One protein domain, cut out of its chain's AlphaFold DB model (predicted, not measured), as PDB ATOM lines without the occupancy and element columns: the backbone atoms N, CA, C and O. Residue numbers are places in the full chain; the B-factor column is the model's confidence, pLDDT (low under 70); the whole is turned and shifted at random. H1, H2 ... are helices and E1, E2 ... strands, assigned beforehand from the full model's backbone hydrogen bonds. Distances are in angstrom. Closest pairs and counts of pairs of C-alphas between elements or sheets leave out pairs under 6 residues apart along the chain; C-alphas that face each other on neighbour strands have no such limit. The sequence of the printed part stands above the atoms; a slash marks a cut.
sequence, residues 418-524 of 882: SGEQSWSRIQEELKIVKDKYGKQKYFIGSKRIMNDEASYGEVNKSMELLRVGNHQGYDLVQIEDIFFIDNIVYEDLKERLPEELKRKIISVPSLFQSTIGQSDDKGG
ATOM      1  N   SER A 418     -40.439  15.926 -37.326       69.81
ATOM      2  CA  SER A 418     -41.221  16.122 -36.099       69.81
ATOM      3  C   SER A 418     -41.178  14.866 -35.212       69.81
ATOM      4  O   SER A 418     -40.768  13.793 -35.664       69.81
ATOM      5  N   GLY A 419     -41.605  14.968 -33.948       66.88
ATOM      6  CA  GLY A 419     -41.682  13.809 -33.045       66.88
ATOM      7  C   GLY A 419     -42.556  12.681 -33.605       66.88
ATOM      8  O   GLY A 419     -42.133  11.530 -33.623       66.88
ATOM      9  N   GLU A 420     -43.725  13.013 -34.162       74.19
ATOM     10  CA  GLU A 420     -44.618  12.037 -34.807       74.19
ATOM     11  C   GLU A 420     -43.990  11.405 -36.054       74.19
ATOM     12  O   GLU A 420     -44.028  10.190 -36.221       74.19
ATOM     13  N   GLN A 421     -43.354  12.206 -36.915       80.25
ATOM     14  CA  GLN A 421     -42.676  11.690 -38.110       80.25
ATOM     15  C   GLN A 421     -41.494  10.787 -37.741       80.25
ATOM     16  O   GLN A 421     -41.285   9.748 -38.363       80.25
ATOM     17  N   SER A 422     -40.743  11.168 -36.706       84.44
ATOM     18  CA  SER A 422     -39.641  10.386 -36.145       84.44
ATOM     19  C   SER A 422     -40.138   9.045 -35.597       84.44
ATOM     20  O   SER A 422     -39.545   8.005 -35.882       84.44
ATOM     21  N   TRP A 423     -41.265   9.048 -34.880       87.75
ATOM     22  CA  TRP A 423     -41.904   7.836 -34.378       87.75
ATOM     23  C   TRP A 423     -42.395   6.928 -35.511       87.75
ATOM     24  O   TRP A 423     -42.039   5.749 -35.553       87.75
ATOM     25  N   SER A 424     -43.153   7.469 -36.474       87.81
ATOM     26  CA  SER A 424     -43.616   6.717 -37.647       87.81
ATOM     27  C   SER A 424     -42.450   6.097 -38.415       87.81
ATOM     28  O   SER A 424     -42.508   4.918 -38.765       87.81
ATOM     29  N   ARG A 425     -41.357   6.848 -38.595       89.75
ATOM     30  CA  ARG A 425     -40.141   6.366 -39.253       89.75
ATOM     31  C   ARG A 425     -39.534   5.160 -38.531       89.75
ATOM     32  O   ARG A 425     -39.194   4.179 -39.184       89.75
ATOM     33  N   ILE A 426     -39.435   5.195 -37.199       90.81
ATOM     34  CA  ILE A 426     -38.927   4.059 -36.409       90.81
ATOM     35  C   ILE A 426     -39.842   2.839 -36.560       90.81
ATOM     36  O   ILE A 426     -39.360   1.724 -36.758       90.81
ATOM     37  N   GLN A 427     -41.162   3.034 -36.518       90.31
ATOM     38  CA  GLN A 427     -42.120   1.938 -36.692       90.31
ATOM     39  C   GLN A 427     -42.051   1.296 -38.084       90.31
ATOM     40  O   GLN A 427     -42.225   0.084 -38.204       90.31
ATOM     41  N   GLU A 428     -41.823   2.083 -39.135       90.81
ATOM     42  CA  GLU A 428     -41.627   1.573 -40.495       90.81
ATOM     43  C   GLU A 428     -40.346   0.747 -40.609       90.81
ATOM     44  O   GLU A 428     -40.384  -0.372 -41.122       90.81
ATOM     45  N   GLU A 429     -39.237   1.256 -40.069       93.50
ATOM     46  CA  GLU A 429     -37.953   0.555 -40.102       93.50
ATOM     47  C   GLU A 429     -37.993  -0.758 -39.306       93.50
ATOM     48  O   GLU A 429     -37.484  -1.778 -39.772       93.50
ATOM     49  N   LEU A 430     -38.697  -0.798 -38.169       92.06
ATOM     50  CA  LEU A 430     -38.900  -2.024 -37.385       92.06
ATOM     51  C   LEU A 430     -39.566  -3.154 -38.181       92.06
ATOM     52  O   LEU A 430     -39.193  -4.317 -38.031       92.06
ATOM     53  N   LYS A 431     -40.543  -2.829 -39.039       90.62
ATOM     54  CA  LYS A 431     -41.294  -3.828 -39.822       90.62
ATOM     55  C   LYS A 431     -40.432  -4.537 -40.864       90.62
ATOM     56  O   LYS A 431     -40.769  -5.647 -41.270       90.62
ATOM     57  N   ILE A 432     -39.344  -3.908 -41.308       91.81
ATOM     58  CA  ILE A 432     -38.481  -4.450 -42.361       91.81
ATOM     59  C   ILE A 432     -37.227  -5.148 -41.824       91.81
ATOM     60  O   ILE A 432     -36.511  -5.781 -42.604       91.81
ATOM     61  N   VAL A 433     -36.962  -5.086 -40.513       91.44
ATOM     62  CA  VAL A 433     -35.861  -5.834 -39.891       91.44
ATOM     63  C   VAL A 433     -36.132  -7.333 -39.980       91.44
ATOM     64  O   VAL A 433     -37.209  -7.818 -39.615       91.44
ATOM     65  N   LYS A 434     -35.127  -8.083 -40.441       92.00
ATOM     66  CA  LYS A 434     -35.192  -9.537 -40.583       92.00
ATOM     67  C   LYS A 434     -34.253 -10.249 -39.615       92.00
ATOM     68  O   LYS A 434     -33.177  -9.747 -39.308       92.00
ATOM     69  N   ASP A 435     -34.671 -11.412 -39.130       89.06
ATOM     70  CA  ASP A 435     -33.842 -12.299 -38.322       89.06
ATOM     71  C   ASP A 435     -32.811 -13.044 -39.191       89.06
ATOM     72  O   ASP A 435     -32.795 -12.938 -40.421       89.06
ATOM     73  N   LYS A 436     -31.954 -13.846 -38.549       89.50
ATOM     74  CA  LYS A 436     -30.930 -14.649 -39.239       89.50
ATOM     75  C   LYS A 436     -31.490 -15.684 -40.232       89.50
ATOM     76  O   LYS A 436     -30.717 -16.274 -40.976       89.50
ATOM     77  N   TYR A 437     -32.804 -15.914 -40.241       90.88
ATOM     78  CA  TYR A 437     -33.502 -16.835 -41.136       90.88
ATOM     79  C   TYR A 437     -34.339 -16.105 -42.203       90.88
ATOM     80  O   TYR A 437     -35.101 -16.742 -42.930       90.88
ATOM     81  N   GLY A 438     -34.229 -14.774 -42.309       87.19
ATOM     82  CA  GLY A 438     -34.958 -13.976 -43.295       87.19
ATOM     83  C   GLY A 438     -36.446 -13.767 -42.981       87.19
ATOM     84  O   GLY A 438     -37.193 -13.320 -43.863       87.19
ATOM     85  N   LYS A 439     -36.891 -14.054 -41.751       89.50
ATOM     86  CA  LYS A 439     -38.245 -13.740 -41.264       89.50
ATOM     87  C   LYS A 439     -38.260 -12.369 -40.594       89.50
ATOM     88  O   LYS A 439     -37.226 -11.906 -40.130       89.50
ATOM     89  N   GLN A 440     -39.416 -11.707 -40.549       90.12
ATOM     90  CA  GLN A 440     -39.564 -10.446 -39.816       90.12
ATOM     91  C   GLN A 440     -39.183 -10.661 -38.343       90.12
ATOM     92  O   GLN A 440     -39.733 -11.547 -37.691       90.12
ATOM     93  N   LYS A 441     -38.223  -9.876 -37.844       91.62
ATOM     94  CA  LYS A 441     -37.663 -10.044 -36.495       91.62
ATOM     95  C   LYS A 441     -38.572  -9.455 -35.420       91.62
ATOM     96  O   LYS A 441     -38.762 -10.071 -34.376       91.62
ATOM     97  N   TYR A 442     -39.129  -8.273 -35.685       90.81
ATOM     98  CA  TYR A 442     -39.932  -7.513 -34.730       90.81
ATOM     99  C   TYR A 442     -41.402  -7.488 -35.122       90.81
ATOM    100  O   TYR A 442     -41.755  -7.102 -36.238       90.81
ATOM    101  N   PHE A 443     -42.264  -7.829 -34.169       85.50
ATOM    102  CA  PHE A 443     -43.709  -7.700 -34.302       85.50
ATOM    103  C   PHE A 443     -44.178  -6.596 -33.365       85.50
ATOM    104  O   PHE A 443     -43.980  -6.671 -32.158       85.50
ATOM    105  N   ILE A 444     -44.779  -5.552 -33.936       84.12
ATOM    106  CA  ILE A 444     -45.310  -4.413 -33.183       84.12
ATOM    107  C   ILE A 444     -46.481  -4.922 -32.334       84.12
ATOM    108  O   ILE A 444     -47.529  -5.277 -32.871       84.12
ATOM    109  N   GLY A 445     -46.266  -4.998 -31.022       76.44
ATOM    110  CA  GLY A 445     -47.265  -5.387 -30.034       76.44
ATOM    111  C   GLY A 445     -48.196  -4.232 -29.664       76.44
ATOM    112  O   GLY A 445     -48.492  -3.352 -30.472       76.44
ATOM    113  N   SER A 446     -48.665  -4.222 -28.415       75.00
ATOM    114  CA  SER A 446     -49.540  -3.173 -27.890       75.00
ATOM    115  C   SER A 446     -48.846  -1.803 -27.895       75.00
ATOM    116  O   SER A 446     -47.900  -1.564 -27.145       75.00
ATOM    117  N   LYS A 447     -49.348  -0.889 -28.738       83.81
ATOM    118  CA  LYS A 447     -49.024   0.543 -28.687       83.81
ATOM    119  C   LYS A 447     -49.861   1.196 -27.591       83.81
ATOM    120  O   LYS A 447     -51.083   1.045 -27.585       83.81
ATOM    121  N   ARG A 448     -49.222   1.957 -26.703       84.81
ATOM    122  CA  ARG A 448     -49.905   2.801 -25.716       84.81
ATOM    123  C   ARG A 448     -49.495   4.258 -25.925       84.81
ATOM    124  O   ARG A 448     -48.315   4.544 -26.088       84.81
ATOM    125  N   ILE A 449     -50.480   5.151 -25.947       84.56
ATOM    126  CA  ILE A 449     -50.305   6.594 -26.138       84.56
ATOM    127  C   ILE A 449     -50.934   7.299 -24.937       84.56
ATOM    128  O   ILE A 449     -52.079   7.006 -24.597       84.56
ATOM    129  N   MET A 450     -50.196   8.207 -24.302       80.88
ATOM    130  CA  MET A 450     -50.639   8.980 -23.137       80.88
ATOM    131  C   MET A 450     -50.672  10.473 -23.498       80.88
ATOM    132  O   MET A 450     -49.727  11.189 -23.191       80.88
ATOM    133  N   ASN A 451     -51.722  10.923 -24.197       72.19
ATOM    134  CA  ASN A 451     -51.828  12.307 -24.704       72.19
ATOM    135  C   ASN A 451     -52.606  13.249 -23.773       72.19
ATOM    136  O   ASN A 451     -52.190  14.379 -23.547       72.19
ATOM    137  N   ASP A 452     -53.729  12.789 -23.220       67.38
ATOM    138  CA  ASP A 452     -54.557  13.593 -22.301       67.38
ATOM    139  C   ASP A 452     -54.212  13.333 -20.828       67.38
ATOM    140  O   ASP A 452     -54.717  13.987 -19.917       67.38
ATOM    141  N   GLU A 453     -53.336  12.357 -20.596       79.25
ATOM    142  CA  GLU A 453     -52.851  11.970 -19.275       79.25
ATOM    143  C   GLU A 453     -51.468  12.553 -18.980       79.25
ATOM    144  O   GLU A 453     -51.044  12.518 -17.831       79.25
ATOM    145  N   ALA A 454     -50.757  13.092 -19.976       86.31
ATOM    146  CA  ALA A 454     -49.472  13.746 -19.772       86.31
ATOM    147  C   ALA A 454     -49.569  15.247 -20.061       86.31
ATOM    148  O   ALA A 454     -50.171  15.668 -21.047       86.31
ATOM    149  N   SER A 455     -48.963  16.073 -19.214       84.50
ATOM    150  CA  SER A 455     -48.905  17.517 -19.440       84.50
ATOM    151  C   SER A 455     -47.674  18.153 -18.808       84.50
ATOM    152  O   SER A 455     -47.055  17.603 -17.897       84.50
ATOM    153  N   TYR A 456     -47.320  19.337 -19.296       85.12
ATOM    154  CA  TYR A 456     -46.379  20.247 -18.651       85.12
ATOM    155  C   TYR A 456     -47.044  21.621 -18.576       85.12
ATOM    156  O   TYR A 456     -47.376  22.214 -19.604       85.12
ATOM    157  N   GLY A 457     -47.310  22.093 -17.358       83.00
ATOM    158  CA  GLY A 457     -48.212  23.222 -17.142       83.00
ATOM    159  C   GLY A 457     -49.626  22.893 -17.633       83.00
ATOM    160  O   GLY A 457     -50.176  21.841 -17.309       83.00
ATOM    161  N   GLU A 458     -50.202  23.789 -18.433       77.31
ATOM    162  CA  GLU A 458     -51.526  23.615 -19.055       77.31
ATOM    163  C   GLU A 458     -51.460  22.985 -20.458       77.31
ATOM    164  O   GLU A 458     -52.482  22.827 -21.122       77.31
ATOM    165  N   VAL A 459     -50.262  22.632 -20.937       77.44
ATOM    166  CA  VAL A 459     -50.065  22.083 -22.283       77.44
ATOM    167  C   VAL A 459     -50.070  20.560 -22.223       77.44
ATOM    168  O   VAL A 459     -49.196  19.966 -21.587       77.44
ATOM    169  N   ASN A 460     -51.019  19.933 -22.922       85.50
ATOM    170  CA  ASN A 460     -51.039  18.483 -23.115       85.50
ATOM    171  C   ASN A 460     -49.776  18.036 -23.850       85.50
ATOM    172  O   ASN A 460     -49.362  18.642 -24.842       85.50
ATOM    173  N   LYS A 461     -49.171  16.965 -23.350       87.56
ATOM    174  CA  LYS A 461     -47.961  16.358 -23.890       87.56
ATOM    175  C   LYS A 461     -48.244  14.915 -24.262       87.56
ATOM    176  O   LYS A 461     -49.183  14.312 -23.763       87.56
ATOM    177  N   SER A 462     -47.414  14.358 -25.132       85.06
ATOM    178  CA  SER A 462     -47.528  12.967 -25.544       85.06
ATOM    179  C   SER A 462     -46.358  12.142 -25.029       85.06
ATOM    180  O   SER A 462     -45.197  12.564 -25.032       85.06
ATOM    181  N   MET A 463     -46.690  10.930 -24.598       91.31
ATOM    182  CA  MET A 463     -45.738   9.857 -24.361       91.31
ATOM    183  C   MET A 463     -46.219   8.622 -25.115       91.31
ATOM    184  O   MET A 463     -47.370   8.201 -24.964       91.31
ATOM    185  N   GLU A 464     -45.337   8.046 -25.926       92.50
ATOM    186  CA  GLU A 464     -45.636   6.852 -26.711       92.50
ATOM    187  C   GLU A 464     -44.798   5.674 -26.240       92.50
ATOM    188  O   GLU A 464     -43.609   5.786 -25.947       92.50
ATOM    189  N   LEU A 465     -45.446   4.522 -26.154       92.38
ATOM    190  CA  LEU A 465     -44.880   3.297 -25.629       92.38
ATOM    191  C   LEU A 465     -45.128   2.172 -26.621       92.38
ATOM    192  O   LEU A 465     -46.264   1.952 -27.057       92.38
ATOM    193  N   LEU A 466     -44.069   1.438 -26.953       93.25
ATOM    194  CA  LEU A 466     -44.159   0.310 -27.860       93.25
ATOM    195  C   LEU A 466     -43.367  -0.894 -27.355       93.25
ATOM    196  O   LEU A 466     -42.221  -0.797 -26.919       93.25
ATOM    197  N   ARG A 467     -44.015  -2.051 -27.457       92.38
ATOM    198  CA  ARG A 467     -43.430  -3.370 -27.248       92.38
ATOM    199  C   ARG A 467     -43.218  -4.040 -28.600       92.38
ATOM    200  O   ARG A 467     -44.136  -4.064 -29.419       92.38
ATOM    201  N   VAL A 468     -42.036  -4.600 -28.812       89.69
ATOM    202  CA  VAL A 468     -41.691  -5.399 -29.996       89.69
ATOM    203  C   VAL A 468     -41.154  -6.790 -29.647       89.69
ATOM    204  O   VAL A 468     -41.098  -7.653 -30.523       89.69
ATOM    205  N   GLY A 469     -40.770  -7.020 -28.386       78.25
ATOM    206  CA  GLY A 469     -40.297  -8.302 -27.870       78.25
ATOM    207  C   GLY A 469     -41.365  -9.145 -27.160       78.25
ATOM    208  O   GLY A 469     -42.461  -8.686 -26.824       78.25
ATOM    209  N   ASN A 470     -41.021 -10.408 -26.882       81.75
ATOM    210  CA  ASN A 470     -41.853 -11.330 -26.103       81.75
ATOM    211  C   ASN A 470     -41.585 -11.195 -24.590       81.75
ATOM    212  O   ASN A 470     -41.049 -12.097 -23.948       81.75
ATOM    213  N   HIS A 471     -41.918 -10.037 -24.029       85.31
ATOM    214  CA  HIS A 471     -41.859  -9.752 -22.592       85.31
ATOM    215  C   HIS A 471     -42.918  -8.720 -22.203       85.31
ATOM    216  O   HIS A 471     -43.591  -8.157 -23.057       85.31
ATOM    217  N   GLN A 472     -43.071  -8.443 -20.905       81.88
ATOM    218  CA  GLN A 472     -44.115  -7.528 -20.427       81.88
ATOM    219  C   GLN A 472     -43.724  -6.039 -20.417       81.88
ATOM    220  O   GLN A 472     -44.605  -5.186 -20.325       81.88
ATOM    221  N   GLY A 473     -42.440  -5.679 -20.485       88.31
ATOM    222  CA  GLY A 473     -42.048  -4.262 -20.544       88.31
ATOM    223  C   GLY A 473     -42.098  -3.678 -21.959       88.31
ATOM    224  O   GLY A 473     -42.597  -4.321 -22.887       88.31
ATOM    225  N   TYR A 474     -41.599  -2.453 -22.087       93.44
ATOM    226  CA  TYR A 474     -41.573  -1.673 -23.318       93.44
ATOM    227  C   TYR A 474     -40.149  -1.584 -23.868       93.44
ATOM    228  O   TYR A 474     -39.189  -1.431 -23.115       93.44
ATOM    229  N   ASP A 475     -40.042  -1.682 -25.187       94.88
ATOM    230  CA  ASP A 475     -38.780  -1.670 -25.934       94.88
ATOM    231  C   ASP A 475     -38.482  -0.302 -26.535       94.88
ATOM    232  O   ASP A 475     -37.337   0.007 -26.852       94.88
ATOM    233  N   LEU A 476     -39.524   0.509 -26.722       95.38
ATOM    234  CA  LEU A 476     -39.417   1.883 -27.170       95.38
ATOM    235  C   LEU A 476     -40.314   2.765 -26.306       95.38
ATOM    236  O   LEU A 476     -41.495   2.464 -26.103       95.38
ATOM    237  N   VAL A 477     -39.748   3.872 -25.839       95.50
ATOM    238  CA  VAL A 477     -40.444   4.916 -25.092       95.50
ATOM    239  C   VAL A 477     -40.096   6.264 -25.706       95.50
ATOM    240  O   VAL A 477     -38.935   6.656 -25.702       95.50
ATOM    241  N   GLN A 478     -41.080   6.990 -26.218       94.62
ATOM    242  CA  GLN A 478     -40.914   8.369 -26.669       94.62
ATOM    243  C   GLN A 478     -41.503   9.318 -25.636       94.62
ATOM    244  O   GLN A 478     -42.645   9.145 -25.209       94.62
ATOM    245  N   ILE A 479     -40.736  10.345 -25.284       93.25
ATOM    246  CA  ILE A 479     -41.194  11.485 -24.494       93.25
ATOM    247  C   ILE A 479     -40.816  12.732 -25.284       93.25
ATOM    248  O   ILE A 479     -39.637  13.065 -25.404       93.25
ATOM    249  N   GLU A 480     -41.824  13.387 -25.859       89.00
ATOM    250  CA  GLU A 480     -41.655  14.494 -26.807       89.00
ATOM    251  C   GLU A 480     -40.709  14.155 -27.974       89.00
ATOM    252  O   GLU A 480     -41.042  13.339 -28.833       89.00
ATOM    253  N   ASP A 481     -39.544  14.796 -28.041       86.62
ATOM    254  CA  ASP A 481     -38.530  14.630 -29.077       86.62
ATOM    255  C   ASP A 481     -37.422  13.636 -28.697       86.62
ATOM    256  O   ASP A 481     -36.562  13.382 -29.537       86.62
ATOM    257  N   ILE A 482     -37.426  13.057 -27.488       93.06
ATOM    258  CA  ILE A 482     -36.439  12.058 -27.046       93.06
ATOM    259  C   ILE A 482     -37.028  10.646 -27.102       93.06
ATOM    260  O   ILE A 482     -38.170  10.406 -26.707       93.06
ATOM    261  N   PHE A 483     -36.211   9.690 -27.548       95.75
ATOM    262  CA  PHE A 483     -36.576   8.280 -27.678       95.75
ATOM    263  C   PHE A 483     -35.652   7.418 -26.822       95.75
ATOM    264  O   PHE A 483     -34.451   7.414 -27.047       95.75
ATOM    265  N   PHE A 484     -36.190   6.640 -25.893       97.44
ATOM    266  CA  PHE A 484     -35.482   5.526 -25.270       97.44
ATOM    267  C   PHE A 484     -35.773   4.268 -26.078       97.44
ATOM    268  O   PHE A 484     -36.938   3.943 -26.308       97.44
ATOM    269  N   ILE A 485     -34.733   3.574 -26.528       96.94
ATOM    270  CA  ILE A 485     -34.857   2.368 -27.350       96.94
ATOM    271  C   ILE A 485     -33.994   1.271 -26.736       96.94
ATOM    272  O   ILE A 485     -32.859   1.530 -26.333       96.94
ATOM    273  N   ASP A 486     -34.525   0.051 -26.655       96.19
ATOM    274  CA  ASP A 486     -33.741  -1.106 -26.235       96.19
ATOM    275  C   ASP A 486     -32.505  -1.268 -27.125       96.19
ATOM    276  O   ASP A 486     -32.598  -1.191 -28.351       96.19
ATOM    277  N   ASN A 487     -31.340  -1.504 -26.523       95.62
ATOM    278  CA  ASN A 487     -30.083  -1.523 -27.267       95.62
ATOM    279  C   ASN A 487     -30.064  -2.538 -28.416       95.62
ATOM    280  O   ASN A 487     -29.527  -2.240 -29.475       95.62
ATOM    281  N   ILE A 488     -30.686  -3.709 -28.249       93.62
ATOM    282  CA  ILE A 488     -30.742  -4.715 -29.319       93.62
ATOM    283  C   ILE A 488     -31.573  -4.185 -30.491       93.62
ATOM    284  O   ILE A 488     -31.218  -4.388 -31.650       93.62
ATOM    285  N   VAL A 489     -32.665  -3.485 -30.186       94.75
ATOM    286  CA  VAL A 489     -33.533  -2.861 -31.188       94.75
ATOM    287  C   VAL A 489     -32.819  -1.703 -31.879       94.75
ATOM    288  O   VAL A 489     -32.865  -1.596 -33.101       94.75
ATOM    289  N   TYR A 490     -32.125  -0.852 -31.125       95.69
ATOM    290  CA  TYR A 490     -31.381   0.264 -31.697       95.69
ATOM    291  C   TYR A 490     -30.260  -0.214 -32.624       95.69
ATOM    292  O   TYR A 490     -30.128   0.314 -33.724       95.69
ATOM    293  N   GLU A 491     -29.502  -1.239 -32.235       94.88
ATOM    294  CA  GLU A 491     -28.412  -1.797 -33.042       94.88
ATOM    295  C   GLU A 491     -28.883  -2.343 -34.400       94.88
ATOM    296  O   GLU A 491     -28.192  -2.176 -35.404       94.88
ATOM    297  N   ASP A 492     -30.085  -2.915 -34.465       94.25
ATOM    298  CA  ASP A 492     -30.686  -3.359 -35.728       94.25
ATOM    299  C   ASP A 492     -31.170  -2.198 -36.616       94.25
ATOM    300  O   ASP A 492     -31.260  -2.333 -37.842       94.25
ATOM    301  N   LEU A 493     -31.530  -1.069 -35.999       94.19
ATOM    302  CA  LEU A 493     -32.086   0.098 -36.679       94.19
ATOM    303  C   LEU A 493     -31.023   1.132 -37.054       94.19
ATOM    304  O   LEU A 493     -31.225   1.872 -38.014       94.19
ATOM    305  N   LYS A 494     -29.905   1.217 -36.327       92.88
ATOM    306  CA  LYS A 494     -28.991   2.369 -36.369       92.88
ATOM    307  C   LYS A 494     -28.469   2.692 -37.767       92.88
ATOM    308  O   LYS A 494     -28.366   3.860 -38.100       92.88
ATOM    309  N   GLU A 495     -28.211   1.705 -38.620       91.88
ATOM    310  CA  GLU A 495     -27.723   1.948 -39.990       91.88
ATOM    311  C   GLU A 495     -28.818   2.472 -40.938       91.88
ATOM    312  O   GLU A 495     -28.534   2.980 -42.018       91.88
ATOM    313  N   ARG A 496     -30.088   2.353 -40.538       90.56
ATOM    314  CA  ARG A 496     -31.275   2.717 -41.329       90.56
ATOM    315  C   ARG A 496     -31.891   4.051 -40.908       90.56
ATOM    316  O   ARG A 496     -32.707   4.624 -41.636       90.56
ATOM    317  N   LEU A 497     -31.542   4.524 -39.715       89.44
ATOM    318  CA  LEU A 497     -32.054   5.770 -39.157       89.44
ATOM    319  C   LEU A 497     -31.203   6.962 -39.628       89.44
ATOM    320  O   LEU A 497     -29.980   6.849 -39.677       89.44
ATOM    321  N   PRO A 498     -31.818   8.117 -39.935       86.50
ATOM    322  CA  PRO A 498     -31.073   9.332 -40.255       86.50
ATOM    323  C   PRO A 498     -30.314   9.851 -39.024       86.50
ATOM    324  O   PRO A 498     -30.779   9.699 -37.891       86.50
ATOM    325  N   GLU A 499     -29.170  10.506 -39.237       85.12
ATOM    326  CA  GLU A 499     -28.293  10.998 -38.157       85.12
ATOM    327  C   GLU A 499     -29.009  11.936 -37.182       85.12
ATOM    328  O   GLU A 499     -28.786  11.891 -35.972       85.12
ATOM    329  N   GLU A 500     -29.929  12.759 -37.677       82.94
ATOM    330  CA  GLU A 500     -30.735  13.625 -36.819       82.94
ATOM    331  C   GLU A 500     -31.604  12.853 -35.824       82.94
ATOM    332  O   GLU A 500     -31.723  13.248 -34.665       82.94
ATOM    333  N   LEU A 501     -32.174  11.727 -36.249       87.12
ATOM    334  CA  LEU A 501     -32.975  10.885 -35.374       87.12
ATOM    335  C   LEU A 501     -32.090  10.117 -34.388       87.12
ATOM    336  O   LEU A 501     -32.441  10.007 -33.216       87.12
ATOM    337  N   LYS A 502     -30.895   9.681 -34.805       90.06
ATOM    338  CA  LYS A 502     -29.905   9.087 -33.886       90.06
ATOM    339  C   LYS A 502     -29.536  10.051 -32.756       90.06
ATOM    340  O   LYS A 502     -29.463   9.637 -31.600       90.06
ATOM    341  N   ARG A 503     -29.395  11.352 -33.049       88.38
ATOM    342  CA  ARG A 503     -29.130  12.382 -32.026       88.38
ATOM    343  C   ARG A 503     -30.227  12.483 -30.967       88.38
ATOM    344  O   ARG A 503     -29.910  12.859 -29.843       88.38
ATOM    345  N   LYS A 504     -31.462  12.077 -31.272       90.62
ATOM    346  CA  LYS A 504     -32.620  12.066 -30.359       90.62
ATOM    347  C   LYS A 504     -32.792  10.747 -29.582       90.62
ATOM    348  O   LYS A 504     -33.567  10.700 -28.629       90.62
ATOM    349  N   ILE A 505     -32.056   9.689 -29.939       95.06
ATOM    350  CA  ILE A 505     -32.200   8.347 -29.347       95.06
ATOM    351  C   ILE A 505     -31.223   8.115 -28.191       95.06
ATOM    352  O   ILE A 505     -30.024   8.349 -28.324       95.06
ATOM    353  N   ILE A 506     -31.743   7.621 -27.075       97.25
ATOM    354  CA  ILE A 506     -31.033   7.069 -25.927       97.25
ATOM    355  C   ILE A 506     -31.159   5.543 -26.004       97.25
ATOM    356  O   ILE A 506     -32.253   4.993 -25.878       97.25
ATOM    357  N   SER A 507     -30.043   4.853 -26.217       96.88
ATOM    358  CA  SER A 507     -30.007   3.391 -26.287       96.88
ATOM    359  C   SER A 507     -29.803   2.785 -24.899       96.88
ATOM    360  O   SER A 507     -28.791   3.059 -24.250       96.88
ATOM    361  N   VAL A 508     -30.732   1.952 -24.430       96.69
ATOM    362  CA  VAL A 508     -30.697   1.368 -23.079       96.69
ATOM    363  C   VAL A 508     -30.689  -0.157 -23.171       96.69
ATOM    364  O   VAL A 508     -31.636  -0.743 -23.693       96.69
ATOM    365  N   PRO A 509     -29.650  -0.844 -22.670       93.94
ATOM    366  CA  PRO A 509     -29.656  -2.299 -22.579       93.94
ATOM    367  C   PRO A 509     -30.816  -2.815 -21.720       93.94
ATOM    368  O   PRO A 509     -30.936  -2.452 -20.553       93.94
ATOM    369  N   SER A 510     -31.637  -3.713 -22.271       91.50
ATOM    370  CA  SER A 510     -32.803  -4.276 -21.573       91.50
ATOM    371  C   SER A 510     -33.754  -3.188 -21.067       91.50
ATOM    372  O   SER A 510     -34.131  -3.186 -19.893       91.50
ATOM    373  N   LEU A 511     -34.156  -2.265 -21.952       95.06
ATOM    374  CA  LEU A 511     -34.991  -1.107 -21.604       95.06
ATOM    375  C   LEU A 511     -36.238  -1.522 -20.812       95.06
ATOM    376  O   LEU A 511     -36.604  -0.866 -19.841       95.06
ATOM    377  N   PHE A 512     -36.839  -2.660 -21.149       91.25
ATOM    378  CA  PHE A 512     -38.008  -3.229 -20.478       91.25
ATOM    379  C   PHE A 512     -37.819  -3.535 -18.972       91.25
ATOM    380  O   PHE A 512     -38.797  -3.808 -18.268       91.25
ATOM    381  N   GLN A 513     -36.576  -3.536 -18.477       90.00
ATOM    382  CA  GLN A 513     -36.220  -3.693 -17.061       90.00
ATOM    383  C   GLN A 513     -35.859  -2.374 -16.369       90.00
ATOM    384  O   GLN A 513     -35.722  -2.371 -15.147       90.00
ATOM    385  N   SER A 514     -35.708  -1.285 -17.125       93.25
ATOM    386  CA  SER A 514     -35.418   0.047 -16.591       93.25
ATOM    387  C   SER A 514     -36.639   0.676 -15.916       93.25
ATOM    388  O   SER A 514     -37.791   0.292 -16.164       93.25
ATOM    389  N   THR A 515     -36.389   1.704 -15.114       91.94
ATOM    390  CA  THR A 515     -37.399   2.538 -14.465       91.94
ATOM    391  C   THR A 515     -38.391   3.125 -15.467       91.94
ATOM    392  O   THR A 515     -39.584   3.167 -15.166       91.94
ATOM    393  N   ILE A 516     -37.946   3.497 -16.675       94.50
ATOM    394  CA  ILE A 516     -38.789   4.101 -17.719       94.50
ATOM    395  C   ILE A 516     -39.461   3.077 -18.655       94.50
ATOM    396  O   ILE A 516     -40.533   3.348 -19.191       94.50
ATOM    397  N   GLY A 517     -38.888   1.881 -18.823       91.62
ATOM    398  CA  GLY A 517     -39.414   0.836 -19.717       91.62
ATOM    399  C   GLY A 517     -40.202  -0.284 -19.030       91.62
ATOM    400  O   GLY A 517     -40.725  -1.175 -19.705       91.62
ATOM    401  N   GLN A 518     -40.326  -0.272 -17.700       89.12
ATOM    402  CA  GLN A 518     -41.013  -1.337 -16.966       89.12
ATOM    403  C   GLN A 518     -42.503  -1.510 -17.336       89.12
ATOM    404  O   GLN A 518     -43.227  -0.569 -17.697       89.12
ATOM    405  N   SER A 519     -42.977  -2.751 -17.188       84.31
ATOM    406  CA  SER A 519     -44.361  -3.141 -17.470       84.31
ATOM    407  C   SER A 519     -45.368  -2.514 -16.509       84.31
ATOM    408  O   SER A 519     -45.043  -2.135 -15.380       84.31
ATOM    409  N   ASP A 520     -46.625  -2.448 -16.947       81.19
ATOM    410  CA  ASP A 520     -47.728  -2.019 -16.085       81.19
ATOM    411  C   ASP A 520     -48.019  -3.054 -14.975       81.19
ATOM    412  O   ASP A 520     -48.347  -2.670 -13.854       81.19
ATOM    413  N   ASP A 521     -47.753  -4.345 -15.223       71.56
ATOM    414  CA  ASP A 521     -47.891  -5.434 -14.238       71.56
ATOM    415  C   ASP A 521     -46.899  -5.339 -13.069       71.56
ATOM    416  O   ASP A 521     -47.194  -5.781 -11.961       71.56
ATOM    417  N   LYS A 522     -45.732  -4.708 -13.273       63.81
ATOM    418  CA  LYS A 522     -44.784  -4.354 -12.197       63.81
ATOM    419  C   LYS A 522     -45.212  -3.083 -11.446       63.81
ATOM    420  O   LYS A 522     -44.392  -2.343 -10.909       63.81
ATOM    421  N   GLY A 523     -46.508  -2.784 -11.466       60.88
ATOM    422  CA  GLY A 523     -47.116  -1.601 -10.876       60.88
ATOM    423  C   GLY A 523     -47.020  -0.344 -11.738       60.88
ATOM    424  O   GLY A 523     -47.651   0.645 -11.380       60.88
ATOM    425  N   GLY A 524     -46.240  -0.338 -12.835       69.00
ATOM    426  CA  GLY A 524     -46.153   0.753 -13.822       69.00
ATOM    427  C   GLY A 524     -45.783   2.140 -13.275       69.00
ATOM    428  O   GLY A 524     -45.698   3.098 -14.038       69.00
TER     429      GLY A 524
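This is residues 418 to 524 of the 882 residues of an uncharacterized protein of Candidatus Omnitrophica bacterium (UniProt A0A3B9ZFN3). A strongly twisted sheet of five strands has two helices over one of its faces, H1 running along the strands and the short H2 standing up from it, while a third helix, H3, only grazes the sheet. The long hairpin of E1 and E2 reaches to one end of the domain, and the link after H1 reaches to the other. The printed part has 107 residues, with three named helices and five named strands in the order H1 E1 E2 E3 E4 H2 H3 E5. The mixed sheet has the order E1, E2, E3, E4, E5, antiparallel but for the parallel pair E4 and E5, and the class is mixed, helices and strands. The whole is compact, with a radius of gyration of the C-alphas of 13.8 A and spans of 48 by 33 by 20 A.

Find C-alpha 419 at (-41.682, 13.809, -33.045); from there H1, residues 419 to 432, runs 20.7 A. E1, residues 447 to 456, runs 22.3 A and bends by 61 degrees at residue 452. E2, residues 459 to 466, starts at C-alpha 459 at (-50.065, 22.083, -22.283) and runs 23.2 A. Next come E3, residues 476 to 479, and E4, residues 482 to 486, 13.5 A long. H2 is residues 487 to 493, H3 residues 499 to 504, and E5, residues 505 to 508, ends at C-alpha 508 at (-30.697, 1.368, -23.079).

Look first at E1 to E4, a meander, each strand the antiparallel neighbour of the one before. In the hairpin of E1 and E2, N 450 and O 463 are 2.9 A apart, within hydrogen-bond range; in that of E2 and E3, N 478 and O 464 are 2.8 A apart; in that of E3 and E4, N 477 and O 484 are 2.8 A apart. E4, H2, H3 and E5 form a strand-helix-strand unit, two parallel neighbour strands with helices between, and its crossover is right-handed; N 506 and O 483 are 2.7 A apart. H1 and H2 on the same face make two layers, helices on one face of a sheet. H1 lies over E3 at a height over the sheet of 10.6 A, and H2 has a height of 8.5 A. With residues 426 to 430 alone, H1 only just touches H2, with 3 pairs of C-alphas within 8 A; the closest are those of Glu 429 and Leu 493, 6.8 A apart. H1 and H3 are close but not clearly touching, the closest C-alphas being those of Ser 422 and Leu 501, 6.7 A apart. Every O i to N i+4 pair is within hydrogen-bond range in H2, 9 of 10 in H1 and 1 of 2 in H3.

The two C-alphas farthest apart are those of Tyr 437 and Glu 458, 49.5 A. The printed part has no cut, and the link from H1 to E1 is long. Residues 509 to 524 hold no named element. Mean pLDDT of the printed part is 87.6; residues 418 to 419, 452 and 522 to 524 are under 70.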